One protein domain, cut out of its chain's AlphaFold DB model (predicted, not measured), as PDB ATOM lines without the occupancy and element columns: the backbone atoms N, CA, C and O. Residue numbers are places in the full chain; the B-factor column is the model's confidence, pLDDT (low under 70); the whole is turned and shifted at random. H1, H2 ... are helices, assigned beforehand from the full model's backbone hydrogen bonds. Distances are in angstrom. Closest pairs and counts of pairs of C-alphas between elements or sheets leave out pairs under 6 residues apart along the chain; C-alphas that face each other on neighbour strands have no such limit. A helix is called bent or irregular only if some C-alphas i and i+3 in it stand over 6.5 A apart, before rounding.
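This is residues 22 to 157 of the 197 residues of an uncharacterized protein of Paenibacillus illinoisensis (UniProt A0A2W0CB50). One very long helix, H4, runs the length of the domain, with H3 beside its first part as a helical hairpin, H6 packed on H3, and H1 with the short H2 packed on H4 farther along. The end of H4, residues 110 to 116, sticks out, and H5 leads back from there loosely toward H3 and H6. The printed part has 136 residues, with six named helices in the order H1 to H6 and no named strand, an all-helix class with mostly aligned packing. It is loose, with a radius of gyration of the C-alphas of 18.5 A, and spans 64 by 32 by 22 A, only just a rod.

H4, residues 75 to 116, with residues 78 to 92 alone touches H3, residues 46 to 68, at a shallow tilt of 4 degrees, opposite ways; the closest C-alphas are those of Leu 63 and Leu 81, 6.4 A apart. H6, residues 137 to 155, touches H3 at a shallow tilt of 23 degrees, the same way, with the C-alphas of Tyr 65 and Phe 153 closest at 5.9 A. H1, residues 22 to 34, touches residues 89 to 101 alone of H4 at a shallow tilt of 20 degrees, opposite ways, with the C-alphas of Ser 32 and Val 93 closest at 5.5 A. H2, residues 38 to 42, touches H1, the closest C-alphas being those of Ser 32 and Gly 39, 4.2 A apart. H5, residues 121 to 135, is close to H3 but not clearly touching, with the C-alphas of Met 47 and Glu 134 closest at 6.4 A; H4 and H6 are apart. Every O i to N i+4 pair is within hydrogen-bond range in H1, H2, H3 and H6, against 34 of 38 in H4 and 9 of 11 in H5.

H4 measures 58.9 A from C-alpha 75 at (178.632, 215.677, 140.567) to C-alpha 116, with a kink of 60 degrees near residue 110. H4 is irregular, C-alphas 112 and 115 being 9.7 A apart, and H5 only just, with C-alphas 130 and 133 6.7 A apart. From first to last C-alpha H3 measures 32.5 A, H6 26.8 A, H5 19.9 A, H1 18.7 A and H2 6.2 A. H1 begins at C-alpha 22 (184.451, 218.634, 183.825), and H6 ends at C-alpha 155 (158.229, 222.143, 146.864).

The C-alphas of Gln 72 and Thr 116 are the two farthest apart, at 64.5 A. The printed part has no cut, and no link is long. The mean pLDDT of the printed part is 79.2, and it is under 70 in residues 22 to 25, 70 to 74 and 109 to 136.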
ATOM      1  N   ARG A  22     183.934 219.308 185.034       55.97
ATOM      2  CA  ARG A  22     184.451 218.634 183.825       55.97
ATOM      3  C   ARG A  22     183.365 217.782 183.165       55.97
ATOM      4  O   ARG A  22     183.242 217.817 181.950       55.97
ATOM      5  N   THR A  23     182.545 217.093 183.958       58.66
ATOM      6  CA  THR A  23     181.458 216.231 183.466       58.66
ATOM      7  C   THR A  23     180.444 217.002 182.624       58.66
ATOM      8  O   THR A  23     180.071 216.529 181.562       58.66
ATOM      9  N   HIS A  24     180.071 218.225 183.016       66.88
ATOM     10  CA  HIS A  24     179.143 219.055 182.237       66.88
ATOM     11  C   HIS A  24     179.707 219.484 180.870       66.88
ATOM     12  O   HIS A  24     178.935 219.597 179.923       66.88
ATOM     13  N   LYS A  25     181.032 219.667 180.734       68.81
ATOM     14  CA  LYS A  25     181.668 219.921 179.425       68.81
ATOM     15  C   LYS A  25     181.624 218.694 178.528       68.81
ATOM     16  O   LYS A  25     181.264 218.805 177.364       68.81
ATOM     17  N   PHE A  26     181.994 217.539 179.086       74.62
ATOM     18  CA  PHE A  26     181.982 216.274 178.356       74.62
ATOM     19  C   PHE A  26     180.568 215.922 177.898       74.62
ATOM     20  O   PHE A  26     180.391 215.543 176.750       74.62
ATOM     21  N   ILE A  27     179.560 216.131 178.750       78.19
ATOM     22  CA  ILE A  27     178.151 215.925 178.398       78.19
ATOM     23  C   ILE A  27     177.717 216.903 177.301       78.19
ATOM     24  O   ILE A  27     177.093 216.470 176.342       78.19
ATOM     25  N   ALA A  28     178.074 218.190 177.391       76.44
ATOM     26  CA  ALA A  28     177.745 219.165 176.347       76.44
ATOM     27  C   ALA A  28     178.366 218.784 174.991       76.44
ATOM     28  O   ALA A  28     177.667 218.764 173.981       76.44
ATOM     29  N   GLY A  29     179.656 218.437 174.978       78.00
ATOM     30  CA  GLY A  29     180.354 217.984 173.774       78.00
ATOM     31  C   GLY A  29     179.777 216.680 173.215       78.00
ATOM     32  O   GLY A  29     179.569 216.577 172.010       78.00
ATOM     33  N   LEU A  30     179.440 215.721 174.082       81.38
ATOM     34  CA  LEU A  30     178.824 214.456 173.680       81.38
ATOM     35  C   LEU A  30     177.422 214.673 173.092       81.38
ATOM     36  O   LEU A  30     177.126 214.134 172.035       81.38
ATOM     37  N   LEU A  31     176.585 215.514 173.712       77.56
ATOM     38  CA  LEU A  31     175.275 215.889 173.162       77.56
ATOM     39  C   LEU A  31     175.413 216.539 171.782       77.56
ATOM     40  O   LEU A  31     174.647 216.216 170.880       77.56
ATOM     41  N   SER A  32     176.408 217.413 171.615       78.81
ATOM     42  CA  SER A  32     176.727 218.043 170.333       78.81
ATOM     43  C   SER A  32     177.143 217.042 169.258       78.81
ATOM     44  O   SER A  32     176.876 217.269 168.082       78.81
ATOM     45  N   ALA A  33     177.818 215.963 169.654       78.50
ATOM     46  CA  ALA A  33     178.263 214.908 168.754       78.50
ATOM     47  C   ALA A  33     177.129 213.944 168.362       78.50
ATOM     48  O   ALA A  33     177.214 213.296 167.326       78.50
ATOM     49  N   ILE A  34     176.059 213.835 169.150       83.81
ATOM     50  CA  ILE A  34     174.910 212.987 168.793       83.81
ATOM     51  C   ILE A  34     173.940 213.756 167.897       83.81
ATOM     52  O   ILE A  34     173.491 213.223 166.888       83.81
ATOM     53  N   ILE A  35     173.612 215.001 168.258       85.81
ATOM     54  CA  ILE A  35     172.731 215.856 167.460       85.81
ATOM     55  C   ILE A  35     173.368 217.245 167.356       85.81
ATOM     56  O   ILE A  35     173.625 217.888 168.387       85.81
ATOM     57  N   PRO A  36     173.588 217.747 166.131       86.81
ATOM     58  CA  PRO A  36     174.188 219.053 165.936       86.81
ATOM     59  C   PRO A  36     173.340 220.144 166.598       86.81
ATOM     60  O   PRO A  36     172.119 220.158 166.476       86.81
ATOM     61  N   GLY A  37     173.984 221.033 167.361       85.56
ATOM     62  CA  GLY A  37     173.324 222.110 168.103       85.56
ATOM     63  C   GLY A  37     172.777 221.762 169.497       85.56
ATOM     64  O   GLY A  37     172.514 222.680 170.281       85.56
ATOM     65  N   LEU A  38     172.653 220.483 169.888       88.62
ATOM     66  CA  LEU A  38     172.159 220.137 171.237       88.62
ATOM     67  C   LEU A  38     173.124 220.537 172.358       88.62
ATOM     68  O   LEU A  38     172.684 220.931 173.442       88.62
ATOM     69  N   GLY A  39     174.434 220.477 172.113       85.19
ATOM     70  CA  GLY A  39     175.436 220.882 173.099       85.19
ATOM     71  C   GLY A  39     175.353 222.372 173.454       85.19
ATOM     72  O   GLY A  39     175.469 222.735 174.626       85.19
ATOM     73  N   HIS A  40     175.061 223.240 172.479       86.06
ATOM     74  CA  HIS A  40     174.829 224.668 172.729       86.06
ATOM     75  C   HIS A  40     173.562 224.908 173.543       86.06
ATOM     76  O   HIS A  40     173.588 225.690 174.493       86.06
ATOM     77  N   ILE A  41     172.476 224.196 173.230       87.12
ATOM     78  CA  ILE A  41     171.216 224.280 173.981       87.12
ATOM     79  C   ILE A  41     171.428 223.848 175.437       87.12
ATOM     80  O   ILE A  41     170.960 224.525 176.353       87.12
ATOM     81  N   TYR A  42     172.210 222.790 175.671       85.94
ATOM     82  CA  TYR A  42     172.574 222.342 177.019       85.94
ATOM     83  C   TYR A  42     173.320 223.422 177.823       85.94
ATOM     84  O   TYR A  42     173.105 223.583 179.027       85.94
ATOM     85  N   LEU A  43     174.154 224.223 177.157       81.88
ATOM     86  CA  LEU A  43     174.854 225.365 177.758       81.88
ATOM     87  C   LEU A  43     173.976 226.627 177.895       81.88
ATOM     88  O   LEU A  43     174.459 227.635 178.418       81.88
ATOM     89  N   ARG A  44     172.692 226.560 177.503       83.38
ATOM     90  CA  ARG A  44     171.719 227.668 177.410       83.38
ATOM     91  C   ARG A  44     172.014 228.681 176.291       83.38
ATOM     92  O   ARG A  44     171.535 229.810 176.350       83.38
ATOM     93  N   LEU A  45     172.777 228.288 175.269       83.31
ATOM     94  CA  LEU A  45     173.044 229.074 174.057       83.31
ATOM     95  C   LEU A  45     172.085 228.624 172.939       83.31
ATOM     96  O   LEU A  45     172.480 227.984 171.966       83.31
ATOM     97  N   TYR A  46     170.796 228.934 173.102       85.62
ATOM     98  CA  TYR A  46     169.729 228.452 172.214       85.62
ATOM     99  C   TYR A  46     169.889 228.911 170.761       85.62
ATOM    100  O   TYR A  46     169.743 228.100 169.853       85.62
ATOM    101  N   MET A  47     170.237 230.184 170.543       85.44
ATOM    102  CA  MET A  47     170.343 230.754 169.194       85.44
ATOM    103  C   MET A  47     171.420 230.051 168.366       85.44
ATOM    104  O   MET A  47     171.189 229.708 167.213       85.44
ATOM    105  N   ARG A  48     172.576 229.744 168.962       84.44
ATOM    106  CA  ARG A  48     173.630 228.970 168.289       84.44
ATOM    107  C   ARG A  48     173.220 227.547 167.987       84.44
ATOM    108  O   ARG A  48     173.449 227.086 166.875       84.44
ATOM    109  N   GLY A  49     172.609 226.874 168.961       86.94
ATOM    110  CA  GLY A  49     172.133 225.510 168.758       86.94
ATOM    111  C   GLY A  49     171.153 225.428 167.591       86.94
ATOM    112  O   GLY A  49     171.311 224.587 166.712       86.94
ATOM    113  N   LEU A  50     170.210 226.372 167.527       90.50
ATOM    114  CA  LEU A  50     169.259 226.491 166.422       90.50
ATOM    115  C   LEU A  50     169.937 226.820 165.088       90.50
ATOM    116  O   LEU A  50     169.560 226.235 164.079       90.50
ATOM    117  N   THR A  51     170.944 227.696 165.063       90.44
ATOM    118  CA  THR A  51     171.708 227.976 163.835       90.44
ATOM    119  C   THR A  51     172.380 226.713 163.303       90.44
ATOM    120  O   THR A  51     172.273 226.430 162.116       90.44
ATOM    121  N   PHE A  52     173.026 225.919 164.162       91.19
ATOM    122  CA  PHE A  52     173.648 224.659 163.745       91.19
ATOM    123  C   PHE A  52     172.630 223.637 163.244       91.19
ATOM    124  O   PHE A  52     172.861 223.013 162.210       91.19
ATOM    125  N   MET A  53     171.488 223.501 163.924       92.69
ATOM    126  CA  MET A  53     170.395 222.648 163.452       92.69
ATOM    127  C   MET A  53     169.871 223.108 162.090       92.69
ATOM    128  O   MET A  53     169.713 222.284 161.192       92.69
ATOM    129  N   LEU A  54     169.646 224.413 161.909       93.31
ATOM    130  CA  LEU A  54     169.176 224.963 160.641       93.31
ATOM    131  C   LEU A  54     170.196 224.748 159.525       93.31
ATOM    132  O   LEU A  54     169.799 224.362 158.434       93.31
ATOM    133  N   LEU A  55     171.490 224.956 159.786       93.19
ATOM    134  CA  LEU A  55     172.544 224.730 158.798       93.19
ATOM    135  C   LEU A  55     172.581 223.272 158.341       93.19
ATOM    136  O   LEU A  55     172.594 223.025 157.142       93.19
ATOM    137  N   VAL A  56     172.532 222.315 159.274       93.75
ATOM    138  CA  VAL A  56     172.530 220.883 158.933       93.75
ATOM    139  C   VAL A  56     171.268 220.490 158.172       93.75
ATOM    140  O   VAL A  56     171.349 219.783 157.172       93.75
ATOM    141  N   LEU A  57     170.098 220.958 158.608       94.00
ATOM    142  CA  LEU A  57     168.847 220.690 157.899       94.00
ATOM    143  C   LEU A  57     168.847 221.319 156.501       94.00
ATOM    144  O   LEU A  57     168.313 220.726 155.567       94.00
ATOM    145  N   LEU A  58     169.420 222.516 156.350       94.75
ATOM    146  CA  LEU A  58     169.432 223.241 155.083       94.75
ATOM    147  C   LEU A  58     170.359 222.531 154.101       94.75
ATOM    148  O   LEU A  58     169.954 222.266 152.972       94.75
ATOM    149  N   ASP A  59     171.550 222.163 154.562       93.94
ATOM    150  CA  ASP A  59     172.531 221.375 153.820       93.94
ATOM    151  C   ASP A  59     171.943 220.029 153.373       93.94
ATOM    152  O   ASP A  59     171.964 219.696 152.189       93.94
ATOM    153  N   LEU A  60     171.277 219.313 154.286       93.50
ATOM    154  CA  LEU A  60     170.595 218.058 153.970       93.50
ATOM    155  C   LEU A  60     169.451 218.257 152.964       93.50
ATOM    156  O   LEU A  60     169.307 217.469 152.030       93.50
ATOM    157  N   SER A  61     168.645 219.311 153.121       92.31
ATOM    158  CA  SER A  61     167.553 219.617 152.189       92.31
ATOM    159  C   SER A  61     168.072 219.931 150.785       92.31
ATOM    160  O   SER A  61     167.516 219.439 149.800       92.31
ATOM    161  N   ALA A  62     169.179 220.673 150.690       90.06
ATOM    162  CA  ALA A  62     169.861 220.944 149.437       90.06
ATOM    163  C   ALA A  62     170.426 219.645 148.840       90.06
ATOM    164  O   ALA A  62     170.239 219.391 147.652       90.06
ATOM    165  N   LEU A  63     171.033 218.774 149.652       90.62
ATOM    166  CA  LEU A  63     171.632 217.519 149.193       90.62
ATOM    167  C   LEU A  63     170.588 216.579 148.610       90.62
ATOM    168  O   LEU A  63     170.779 216.044 147.520       90.62
ATOM    169  N   LEU A  64     169.458 216.428 149.296       89.81
ATOM    170  CA  LEU A  64     168.335 215.633 148.809       89.81
ATOM    171  C   LEU A  64     167.730 216.224 147.532       89.81
ATOM    172  O   LEU A  64     167.364 215.481 146.621       89.81
ATOM    173  N   TYR A  65     167.641 217.552 147.439       87.50
ATOM    174  CA  TYR A  65     167.140 218.230 146.249       87.50
ATOM    175  C   TYR A  65     168.043 218.003 145.030       87.50
ATOM    176  O   TYR A  65     167.562 217.522 144.001       87.50
ATOM    177  N   PHE A  66     169.344 218.283 145.158       84.62
ATOM    178  CA  PHE A  66     170.313 218.124 144.070       84.62
ATOM    179  C   PHE A  66     170.531 216.656 143.692       84.62
ATOM    180  O   PHE A  66     170.670 216.353 142.511       84.62
ATOM    181  N   SER A  67     170.470 215.736 144.656       85.25
ATOM    182  CA  SER A  67     170.491 214.293 144.382       85.25
ATOM    183  C   SER A  67     169.258 213.838 143.584       85.25
ATOM    184  O   SER A  67     169.362 213.047 142.649       85.25
ATOM    185  N   SER A  68     168.077 214.384 143.894       80.31
ATOM    186  CA  SER A  68     166.808 213.957 143.293       80.31
ATOM    187  C   SER A  68     166.571 214.433 141.855       80.31
ATOM    188  O   SER A  68     165.756 213.814 141.173       80.31
ATOM    189  N   ILE A  69     167.187 215.527 141.400       71.00
ATOM    190  CA  ILE A  69     166.943 216.090 140.052       71.00
ATOM    191  C   ILE A  69     167.706 215.338 138.949       71.00
ATOM    192  O   ILE A  69     167.470 215.550 137.763       71.00
ATOM    193  N   GLY A  70     168.524 214.359 139.332       58.50
ATOM    194  CA  GLY A  70     169.248 213.495 138.414       58.50
ATOM    195  C   GLY A  70     170.707 213.917 138.280       58.50
ATOM    196  O   GLY A  70     171.054 215.095 138.298       58.50
ATOM    197  N   ILE A  71     171.556 212.904 138.113       53.34
ATOM    198  CA  ILE A  71     173.034 212.916 138.116       53.34
ATOM    199  C   ILE A  71     173.661 213.908 137.106       53.34
ATOM    200  O   ILE A  71     174.866 214.143 137.123       53.34
ATOM    201  N   GLN A  72     172.862 214.528 136.235       55.78
ATOM    202  CA  GLN A  72     173.336 215.426 135.183       55.78
ATOM    203  C   GLN A  72     173.781 216.804 135.700       55.78
ATOM    204  O   GLN A  72     174.584 217.463 135.044       55.78
ATOM    205  N   ILE A  73     173.321 217.242 136.880       59.59
ATOM    206  CA  ILE A  73     173.662 218.567 137.418       59.59
ATOM    207  C   ILE A  73     174.782 218.433 138.458       59.59
ATOM    208  O   ILE A  73     174.542 218.244 139.645       59.59
ATOM    209  N   ASN A  74     176.026 218.564 137.990       66.56
ATOM    210  CA  ASN A  74     177.232 218.793 138.794       66.56
ATOM    211  C   ASN A  74     177.486 217.803 139.950       66.56
ATOM    212  O   ASN A  74     177.400 218.160 141.127       66.56
ATOM    213  N   VAL A  75     177.990 216.610 139.612       77.75
ATOM    214  CA  VAL A  75     178.632 215.677 140.567       77.75
ATOM    215  C   VAL A  75     179.570 216.384 141.572       77.75
ATOM    216  O   VAL A  75     179.493 216.069 142.761       77.75
ATOM    217  N   PRO A  76     180.390 217.388 141.184       81.62
ATOM    218  CA  PRO A  76     181.240 218.108 142.137       81.62
ATOM    219  C   PRO A  76     180.475 218.876 143.225       81.62
ATOM    220  O   PRO A  76     180.949 218.954 144.355       81.62
ATOM    221  N   LEU A  77     179.297 219.429 142.915       81.88
ATOM    222  CA  LEU A  77     178.472 220.156 143.887       81.88
ATOM    223  C   LEU A  77     177.923 219.193 144.938       81.88
ATOM    224  O   LEU A  77     177.982 219.489 146.128       81.88
ATOM    225  N   LEU A  78     177.450 218.022 144.508       86.44
ATOM    226  CA  LEU A  78     176.944 216.991 145.412       86.44
ATOM    227  C   LEU A  78     178.049 216.500 146.357       86.44
ATOM    228  O   LEU A  78     177.821 216.406 147.560       86.44
ATOM    229  N   ILE A  79     179.262 216.273 145.839       88.56
ATOM    230  CA  ILE A  79     180.433 215.920 146.658       88.56
ATOM    231  C   ILE A  79     180.757 217.034 147.658       88.56
ATOM    232  O   ILE A  79     180.982 216.751 148.833       88.56
ATOM    233  N   LEU A  80     180.765 218.295 147.215       87.88
ATOM    234  CA  LEU A  80     181.035 219.435 148.089       87.88
ATOM    235  C   LEU A  80     180.017 219.509 149.231       87.88
ATOM    236  O   LEU A  80     180.402 219.660 150.384       87.88
ATOM    237  N   LEU A  81     178.732 219.368 148.919       90.19
ATOM    238  CA  LEU A  81     177.649 219.430 149.894       90.19
ATOM    239  C   LEU A  81     177.683 218.235 150.861       90.19
ATOM    240  O   LEU A  81     177.551 218.396 152.068       90.19
ATOM    241  N   ALA A  82     177.997 217.037 150.365       91.50
ATOM    242  CA  ALA A  82     178.238 215.877 151.220       91.50
ATOM    243  C   ALA A  82     179.444 216.082 152.160       91.50
ATOM    244  O   ALA A  82     179.428 215.596 153.290       91.50
ATOM    245  N   LEU A  83     180.474 216.822 151.725       93.38
ATOM    246  CA  LEU A  83     181.626 217.198 152.550       93.38
ATOM    247  C   LEU A  83     181.291 218.301 153.570       93.38
ATOM    248  O   LEU A  83     181.934 218.372 154.619       93.38
ATOM    249  N   PHE A  84     180.276 219.133 153.322       92.56
ATOM    250  CA  PHE A  84     179.828 220.140 154.286       92.56
ATOM    251  C   PHE A  84     179.280 219.509 155.567       92.56
ATOM    252  O   PHE A  84     179.591 220.007 156.649       92.56
ATOM    253  N   ILE A  85     178.570 218.379 155.477       92.00
ATOM    254  CA  ILE A  85     178.033 217.661 156.645       92.00
ATOM    255  C   ILE A  85     179.111 217.398 157.716       92.00
ATOM    256  O   ILE A  85     178.959 217.901 158.835       92.00
ATOM    257  N   PRO A  86     180.212 216.659 157.443       92.31
ATOM    258  CA  PRO A  86     181.234 216.400 158.452       92.31
ATOM    259  C   PRO A  86     181.944 217.680 158.904       92.31
ATOM    260  O   PRO A  86     182.256 217.806 160.087       92.31
ATOM    261  N   VAL A  87     182.153 218.659 158.015       93.19
ATOM    262  CA  VAL A  87     182.765 219.951 158.374       93.19
ATOM    263  C   VAL A  87     181.911 220.699 159.402       93.19
ATOM    264  O   VAL A  87     182.432 221.134 160.433       93.19
ATOM    265  N   ILE A  88     180.599 220.798 159.168       91.31
ATOM    266  CA  ILE A  88     179.648 221.410 160.105       91.31
ATOM    267  C   ILE A  88     179.658 220.639 161.427       91.31
ATOM    268  O   ILE A  88     179.647 221.251 162.494       91.31
ATOM    269  N   TYR A  89     179.737 219.310 161.373       90.25
ATOM    270  CA  TYR A  89     179.745 218.453 162.553       90.25
ATOM    271  C   TYR A  89     180.972 218.672 163.446       90.25
ATOM    272  O   TYR A  89     180.832 218.892 164.654       90.25
ATOM    273  N   PHE A  90     182.173 218.673 162.857       90.62
ATOM    274  CA  PHE A  90     183.414 218.955 163.577       90.62
ATOM    275  C   PHE A  90     183.409 220.362 164.168       90.62
ATOM    276  O   PHE A  90     183.762 220.540 165.337       90.62
ATOM    277  N   TYR A  91     182.969 221.355 163.389       90.44
ATOM    278  CA  TYR A  91     182.902 222.734 163.858       90.44
ATOM    279  C   TYR A  91     181.895 222.902 165.002       90.44
ATOM    280  O   TYR A  91     182.203 223.552 165.994       90.44
ATOM    281  N   ASN A  92     180.733 222.255 164.918       89.31
ATOM    282  CA  ASN A  92     179.728 222.236 165.978       89.31
ATOM    283  C   ASN A  92     180.300 221.679 167.296       89.31
ATOM    284  O   ASN A  92     180.191 222.331 168.333       89.31
ATOM    285  N   VAL A  93     180.971 220.521 167.266       88.25
ATOM    286  CA  VAL A  93     181.597 219.940 168.471       88.25
ATOM    287  C   VAL A  93     182.685 220.861 169.031       88.25
ATOM    288  O   VAL A  93     182.720 221.108 170.239       88.25
ATOM    289  N   PHE A  94     183.548 221.400 168.168       88.56
ATOM    290  CA  PHE A  94     184.598 222.334 168.572       88.56
ATOM    291  C   PHE A  94     184.023 223.601 169.228       88.56
ATOM    292  O   PHE A  94     184.454 223.976 170.323       88.56
ATOM    293  N   ASP A  95     183.011 224.220 168.614       87.06
ATOM    294  CA  ASP A  95     182.383 225.444 169.120       87.06
ATOM    295  C   ASP A  95     181.677 225.205 170.463       87.06
ATOM    296  O   ASP A  95     181.752 226.054 171.355       87.06
ATOM    297  N   VAL A  96     181.057 224.035 170.676       87.56
ATOM    298  CA  VAL A  96     180.486 223.672 171.986       87.56
ATOM    299  C   VAL A  96     181.561 223.547 173.053       87.56
ATOM    300  O   VAL A  96     181.373 224.057 174.159       87.56
ATOM    301  N   LEU A  97     182.682 222.887 172.757       86.31
ATOM    302  CA  LEU A  97     183.770 222.728 173.724       86.31
ATOM    303  C   LEU A  97     184.359 224.091 174.117       86.31
ATOM    304  O   LEU A  97     184.523 224.367 175.309       86.31
ATOM    305  N   GLN A  98     184.580 224.976 173.141       84.06
ATOM    306  CA  GLN A  98     185.056 226.336 173.391       84.06
ATOM    307  C   GLN A  98     184.028 227.168 174.179       84.06
ATOM    308  O   GLN A  98     184.378 227.864 175.139       84.06
ATOM    309  N   SER A  99     182.746 227.059 173.829       82.06
ATOM    310  CA  SER A  99     181.649 227.733 174.531       82.06
ATOM    311  C   SER A  99     181.514 227.247 175.977       82.06
ATOM    312  O   SER A  99     181.347 228.054 176.895       82.06
ATOM    313  N   ALA A 100     181.638 225.939 176.215       82.69
ATOM    314  CA  ALA A 100     181.605 225.345 177.548       82.69
ATOM    315  C   ALA A 100     182.764 225.859 178.412       82.69
ATOM    316  O   ALA A 100     182.562 226.229 179.574       82.69
ATOM    317  N   ASP A 101     183.967 225.923 177.841       80.75
ATOM    318  CA  ASP A 101     185.146 226.482 178.493       80.75
ATOM    319  C   ASP A 101     184.922 227.934 178.902       80.75
ATOM    320  O   ASP A 101     185.124 228.287 180.069       80.75
ATOM    321  N   TRP A 102     184.411 228.752 177.988       76.44
ATOM    322  CA  TRP A 102     184.140 230.160 178.237       76.44
ATOM    323  C   TRP A 102     183.066 230.386 179.315       76.44
ATOM    324  O   TRP A 102     183.282 231.143 180.269       76.44
ATOM    325  N   VAL A 103     181.934 229.672 179.240       76.94
ATOM    326  CA  VAL A 103     180.861 229.733 180.253       76.94
ATOM    327  C   VAL A 103     181.397 229.341 181.631       76.94
ATOM    328  O   VAL A 103     181.054 229.950 182.651       76.94
ATOM    329  N   MET A 104     182.274 228.341 181.683       74.75
ATOM    330  CA  MET A 104     182.853 227.879 182.936       74.75
ATOM    331  C   MET A 104     183.906 228.817 183.511       74.75
ATOM    332  O   MET A 104     183.937 228.983 184.733       74.75
ATOM    333  N   MET A 105     184.738 229.447 182.678       72.06
ATOM    334  CA  MET A 105     185.662 230.491 183.129       72.06
ATOM    335  C   MET A 105     184.889 231.644 183.773       72.06
ATOM    336  O   MET A 105     185.237 232.071 184.876       72.06
ATOM    337  N   ARG A 106     183.775 232.069 183.162       70.69
ATOM    338  CA  ARG A 106     182.897 233.105 183.721       70.69
ATOM    339  C   ARG A 106     182.320 232.706 185.083       70.69
ATOM    340  O   ARG A 106     182.402 233.488 186.026       70.69
ATOM    341  N   ARG A 107     181.794 231.482 185.219       70.44
ATOM    342  CA  ARG A 107     181.243 230.990 186.500       70.44
ATOM    343  C   ARG A 107     182.311 230.853 187.591       70.44
ATOM    344  O   ARG A 107     182.059 231.231 188.731       70.44
ATOM    345  N   ARG A 108     183.506 230.345 187.261       70.06
ATOM    346  CA  ARG A 108     184.616 230.212 188.226       70.06
ATOM    347  C   ARG A 108     185.121 231.567 188.717       70.06
ATOM    348  O   ARG A 108     185.422 231.703 189.900       70.06
ATOM    349  N   ARG A 109     185.196 232.565 187.835       66.50
ATOM    350  CA  ARG A 109     185.643 233.921 188.191       66.50
ATOM    351  C   ARG A 109     184.599 234.686 189.001       66.50
ATOM    352  O   ARG A 109     184.963 235.290 190.004       66.50
ATOM    353  N   ALA A 110     183.312 234.556 188.664       67.19
ATOM    354  CA  ALA A 110     182.221 235.097 189.481       67.19
ATOM    355  C   ALA A 110     182.233 234.532 190.915       67.19
ATOM    356  O   ALA A 110     182.017 235.267 191.874       67.19
ATOM    357  N   ALA A 111     182.558 233.244 191.069       69.31
ATOM    358  CA  ALA A 111     182.654 232.597 192.376       69.31
ATOM    359  C   ALA A 111     183.913 232.979 193.182       69.31
ATOM    360  O   ALA A 111     183.893 232.879 194.404       69.31
ATOM    361  N   THR A 112     185.009 233.381 192.526       67.75
ATOM    362  CA  THR A 112     186.285 233.698 193.202       67.75
ATOM    363  C   THR A 112     186.473 235.182 193.501       67.75
ATOM    364  O   THR A 112     187.123 235.498 194.488       67.75
ATOM    365  N   HIS A 113     185.927 236.086 192.682       61.66
ATOM    366  CA  HIS A 113     186.219 237.525 192.780       61.66
ATOM    367  C   HIS A 113     185.038 238.397 193.232       61.66
ATOM    368  O   HIS A 113     185.236 239.589 193.469       61.66
ATOM    369  N   GLY A 114     183.827 237.844 193.391       64.56
ATOM    370  CA  GLY A 114     182.648 238.641 193.747       64.56
ATOM    371  C   GLY A 114     182.409 239.812 192.777       64.56
ATOM    372  O   GLY A 114     182.974 239.859 191.685       64.56
ATOM    373  N   ASN A 115     181.571 240.778 193.160       61.06
ATOM    374  CA  ASN A 115     181.121 241.885 192.298       61.06
ATOM    375  C   ASN A 115     182.217 242.916 191.910       61.06
ATOM    376  O   ASN A 115     181.912 243.962 191.349       61.06
ATOM    377  N   THR A 116     183.494 242.657 192.214       63.88
ATOM    378  CA  THR A 116     184.603 243.629 192.111       63.88
ATOM    379  C   THR A 116     185.382 243.531 190.789       63.88
ATOM    380  O   THR A 116     186.395 244.203 190.600       63.88
ATOM    381  N   TYR A 117     184.950 242.688 189.849       57.62
ATOM    382  CA  TYR A 117     185.691 242.440 188.611       57.62
ATOM    383  C   TYR A 117     185.309 243.412 187.484       57.62
ATOM    384  O   TYR A 117     184.183 243.400 186.989       57.62
ATOM    385  N   LYS A 118     186.281 244.205 187.011       60.00
ATOM    386  CA  LYS A 118     186.214 244.868 185.700       60.00
ATOM    387  C   LYS A 118     186.779 243.898 184.648       60.00
ATOM    388  O   LYS A 118     187.948 243.533 184.757       60.00
ATOM    389  N   PRO A 119     185.989 243.466 183.647       59.88
ATOM    390  CA  PRO A 119     186.486 242.627 182.563       59.88
ATOM    391  C   PRO A 119     187.667 243.284 181.852       59.88
ATOM    392  O   PRO A 119     187.598 244.468 181.516       59.88
ATOM    393  N   LEU A 120     188.723 242.509 181.599       62.12
ATOM    394  CA  LEU A 120     189.829 242.941 180.749       62.12
ATOM    395  C   LEU A 120     189.286 243.255 179.346       62.12
ATOM    396  O   LEU A 120     188.437 242.533 178.820       62.12
ATOM    397  N   MET A 121     189.775 244.337 178.740       52.53
ATOM    398  CA  MET A 121     189.266 244.893 177.478       52.53
ATOM    399  C   MET A 121     189.204 243.854 176.339       52.53
ATOM    400  O   MET A 121     188.241 243.830 175.578       52.53
ATOM    401  N   ASN A 122     190.163 242.921 176.293       57.03
ATOM    402  CA  ASN A 122     190.212 241.850 175.293       57.03
ATOM    403  C   ASN A 122     189.144 240.750 175.513       57.03
ATOM    404  O   ASN A 122     188.623 240.176 174.563       57.03
ATOM    405  N   GLU A 123     188.746 240.479 176.761       55.12
ATOM    406  CA  GLU A 123     187.707 239.480 177.065       55.12
ATOM    407  C   GLU A 123     186.295 239.990 176.755       55.12
ATOM    408  O   GLU A 123     185.419 239.195 176.398       55.12
ATOM    409  N   ARG A 124     186.077 241.312 176.853       54.97
ATOM    410  CA  ARG A 124     184.852 241.950 176.349       54.97
ATOM    411  C   ARG A 124     184.770 241.818 174.840       54.97
ATOM    412  O   ARG A 124     183.763 241.324 174.367       54.97
ATOM    413  N   ALA A 125     185.843 242.139 174.118       52.59
ATOM    414  CA  ALA A 125     185.863 242.073 172.659       52.59
ATOM    415  C   ALA A 125     185.571 240.662 172.120       52.59
ATOM    416  O   ALA A 125     184.750 240.510 171.218       52.59
ATOM    417  N   VAL A 126     186.169 239.614 172.704       55.44
ATOM    418  CA  VAL A 126     185.889 238.224 172.295       55.44
ATOM    419  C   VAL A 126     184.448 237.838 172.630       55.44
ATOM    420  O   VAL A 126     183.755 237.284 171.786       55.44
ATOM    421  N   GLY A 127     183.962 238.165 173.831       55.31
ATOM    422  CA  GLY A 127     182.579 237.878 174.218       55.31
ATOM    423  C   GLY A 127     181.539 238.659 173.413       55.31
ATOM    424  O   GLY A 127     180.472 238.130 173.119       55.31
ATOM    425  N   GLU A 128     181.839 239.903 173.054       53.66
ATOM    426  CA  GLU A 128     180.981 240.791 172.272       53.66
ATOM    427  C   GLU A 128     180.963 240.394 170.803       53.66
ATOM    428  O   GLU A 128     179.876 240.285 170.259       53.66
ATOM    429  N   ALA A 129     182.099 240.075 170.177       55.03
ATOM    430  CA  ALA A 129     182.121 239.555 168.806       55.03
ATOM    431  C   ALA A 129     181.347 238.231 168.692       55.03
ATOM    432  O   ALA A 129     180.590 238.015 167.749       55.03
ATOM    433  N   PHE A 130     181.485 237.367 169.700       51.53
ATOM    434  CA  PHE A 130     180.802 236.078 169.768       51.53
ATOM    435  C   PHE A 130     179.290 236.222 170.038       51.53
ATOM    436  O   PHE A 130     178.503 235.414 169.551       51.53
ATOM    437  N   MET A 131     178.861 237.258 170.772       55.78
ATOM    438  CA  MET A 131     177.444 237.548 171.060       55.78
ATOM    439  C   MET A 131     176.800 238.564 170.101       55.78
ATOM    440  O   MET A 131     175.581 238.719 170.123       55.78
ATOM    441  N   ALA A 132     177.567 239.269 169.264       57.38
ATOM    442  CA  ALA A 132     177.048 240.290 168.350       57.38
ATOM    443  C   ALA A 132     176.086 239.684 167.324       57.38
ATOM    444  O   ALA A 132     175.060 240.283 167.011       57.38
ATOM    445  N   TRP A 133     176.369 238.460 166.873       58.72
ATOM    446  CA  TRP A 133     175.470 237.713 165.993       58.72
ATOM    447  C   TRP A 133     174.163 237.299 166.697       58.72
ATOM    448  O   TRP A 133     173.118 237.218 166.058       58.72
ATOM    449  N   GLU A 134     174.197 237.066 168.014       62.09
ATOM    450  CA  GLU A 134     173.060 236.559 168.801       62.09
ATOM    451  C   GLU A 134     172.062 237.643 169.237       62.09
ATOM    452  O   GLU A 134     170.957 237.314 169.659       62.09
ATOM    453  N   ARG A 135     172.434 238.928 169.175       60.19
ATOM    454  CA  ARG A 135     171.610 240.035 169.702       60.19
ATOM    455  C   ARG A 135     170.770 240.766 168.651       60.19
ATOM    456  O   ARG A 135     170.084 241.721 169.004       60.19
ATOM    457  N   GLY A 136     170.830 240.365 167.382       68.19
ATOM    458  CA  GLY A 136     170.235 241.112 166.270       68.19
ATOM    459  C   GLY A 136     169.038 240.447 165.585       68.19
ATOM    460  O   GLY A 136     168.792 239.250 165.711       68.19
ATOM    461  N   ILE A 137     168.359 241.245 164.751       80.31
ATOM    462  CA  ILE A 137     167.347 240.815 163.761       80.31
ATOM    463  C   ILE A 137     167.919 239.761 162.791       80.31
ATOM    464  O   ILE A 137     167.177 238.964 162.220       80.31
ATOM    465  N   SER A 138     169.247 239.713 162.649       83.25
ATOM    466  CA  SER A 138     169.999 238.758 161.829       83.25
ATOM    467  C   SER A 138     169.593 237.305 162.056       83.25
ATOM    468  O   SER A 138     169.449 236.569 161.085       83.25
ATOM    469  N   PHE A 139     169.376 236.883 163.306       85.94
ATOM    470  CA  PHE A 139     168.975 235.505 163.594       85.94
ATOM    471  C   PHE A 139     167.569 235.196 163.062       85.94
ATOM    472  O   PHE A 139     167.363 234.171 162.417       85.94
ATOM    473  N   GLY A 140     166.613 236.109 163.261       87.69
ATOM    474  CA  GLY A 140     165.263 235.969 162.712       87.69
ATOM    475  C   GLY A 140     165.261 235.964 161.183       87.69
ATOM    476  O   GLY A 140     164.616 235.119 160.570       87.69
ATOM    477  N   LEU A 141     166.047 236.847 160.560       91.38
ATOM    478  CA  LEU A 141     166.214 236.879 159.107       91.38
ATOM    479  C   LEU A 141     166.828 235.575 158.579       91.38
ATOM    480  O   LEU A 141     166.365 235.045 157.575       91.38
ATOM    481  N   LEU A 142     167.822 235.021 159.278       90.69
ATOM    482  CA  LEU A 142     168.429 233.734 158.942       90.69
ATOM    483  C   LEU A 142     167.411 232.588 159.006       90.69
ATOM    484  O   LEU A 142     167.410 231.744 158.115       90.69
ATOM    485  N   LEU A 143     166.514 232.577 159.997       91.44
ATOM    486  CA  LEU A 143     165.425 231.597 160.068       91.44
ATOM    487  C   LEU A 143     164.434 231.753 158.907       91.44
ATOM    488  O   LEU A 143     164.039 230.754 158.313       91.44
ATOM    489  N   ILE A 144     164.050 232.987 158.565       94.44
ATOM    490  CA  ILE A 144     163.108 233.258 157.467       94.44
ATOM    491  C   ILE A 144     163.717 232.844 156.127       94.44
ATOM    492  O   ILE A 144     163.092 232.110 155.365       94.44
ATOM    493  N   VAL A 145     164.947 233.278 155.848       94.94
ATOM    494  CA  VAL A 145     165.646 232.964 154.595       94.94
ATOM    495  C   VAL A 145     165.960 231.471 154.518       94.94
ATOM    496  O   VAL A 145     165.657 230.835 153.513       94.94
ATOM    497  N   GLY A 146     166.513 230.889 155.585       94.19
ATOM    498  CA  GLY A 146     166.849 229.468 155.646       94.19
ATOM    499  C   GLY A 146     165.620 228.564 155.535       94.19
ATOM    500  O   GLY A 146     165.618 227.623 154.746       94.19
ATOM    501  N   GLY A 147     164.545 228.878 156.260       93.38
ATOM    502  CA  GLY A 147     163.275 228.155 156.166       93.38
ATOM    503  C   GLY A 147     162.610 228.318 154.798       93.38
ATOM    504  O   GLY A 147     162.134 227.340 154.226       93.38
ATOM    505  N   GLY A 148     162.641 229.525 154.225       94.94
ATOM    506  CA  GLY A 148     162.156 229.786 152.870       94.94
ATOM    507  C   GLY A 148     162.895 228.960 151.815       94.94
ATOM    508  O   GLY A 148     162.256 228.351 150.958       94.94
ATOM    509  N   LEU A 149     164.225 228.864 151.920       93.50
ATOM    510  CA  LEU A 149     165.044 228.015 151.048       93.50
ATOM    511  C   LEU A 149     164.705 226.528 151.199       93.50
ATOM    512  O   LEU A 149     164.547 225.843 150.191       93.50
ATOM    513  N   MET A 150     164.519 226.029 152.424       93.62
ATOM    514  CA  MET A 150     164.079 224.642 152.628       93.62
ATOM    515  C   MET A 150     162.734 224.364 151.958       93.62
ATOM    516  O   MET A 150     162.576 223.348 151.283       93.62
ATOM    517  N   VAL A 151     161.760 225.264 152.122       93.44
ATOM    518  CA  VAL A 151     160.441 225.122 151.491       93.44
ATOM    519  C   VAL A 151     160.569 225.145 149.970       93.44
ATOM    520  O   VAL A 151     159.927 224.338 149.297       93.44
ATOM    521  N   LEU A 152     161.421 226.016 149.425       91.88
ATOM    522  CA  LEU A 152     161.703 226.087 147.993       91.88
ATOM    523  C   LEU A 152     162.257 224.754 147.463       91.88
ATOM    524  O   LEU A 152     161.730 224.218 146.486       91.88
ATOM    525  N   PHE A 153     163.256 224.181 148.146       89.38
ATOM    526  CA  PHE A 153     163.829 222.876 147.801       89.38
ATOM    527  C   PHE A 153     162.816 221.737 147.936       89.38
ATOM    528  O   PHE A 153     162.774 220.841 147.095       89.38
ATOM    529  N   PHE A 154     161.954 221.766 148.951       87.62
ATOM    530  CA  PHE A 154     160.978 220.699 149.161       87.62
ATOM    531  C   PHE A 154     159.812 220.756 148.166       87.62
ATOM    532  O   PHE A 154     159.347 219.720 147.693       87.62
ATOM    533  N   ARG A 155     159.344 221.960 147.808       90.56
ATOM    534  CA  ARG A 155     158.229 222.143 146.864       90.56
ATOM    535  C   ARG A 155     158.628 221.933 145.406       90.56
ATOM    536  O   ARG A 155     157.738 221.664 144.605       90.56
ATOM    537  N   LYS A 156     159.919 222.044 145.068       85.50
ATOM    538  CA  LYS A 156     160.469 221.852 143.712       85.50
ATOM    539  C   LYS A 156     159.647 222.568 142.619       85.50
ATOM    540  O   LYS A 156     159.152 221.914 141.701       85.50
ATOM    541  N   PRO A 157     159.433 223.895 142.708       89.31
ATOM    542  CA  PRO A 157     158.620 224.583 141.714       89.31
ATOM    543  C   PRO A 157     159.305 224.571 140.338       89.31
ATOM    544  O   PRO A 157     160.521 224.729 140.243       89.31
TER     545      PRO A 157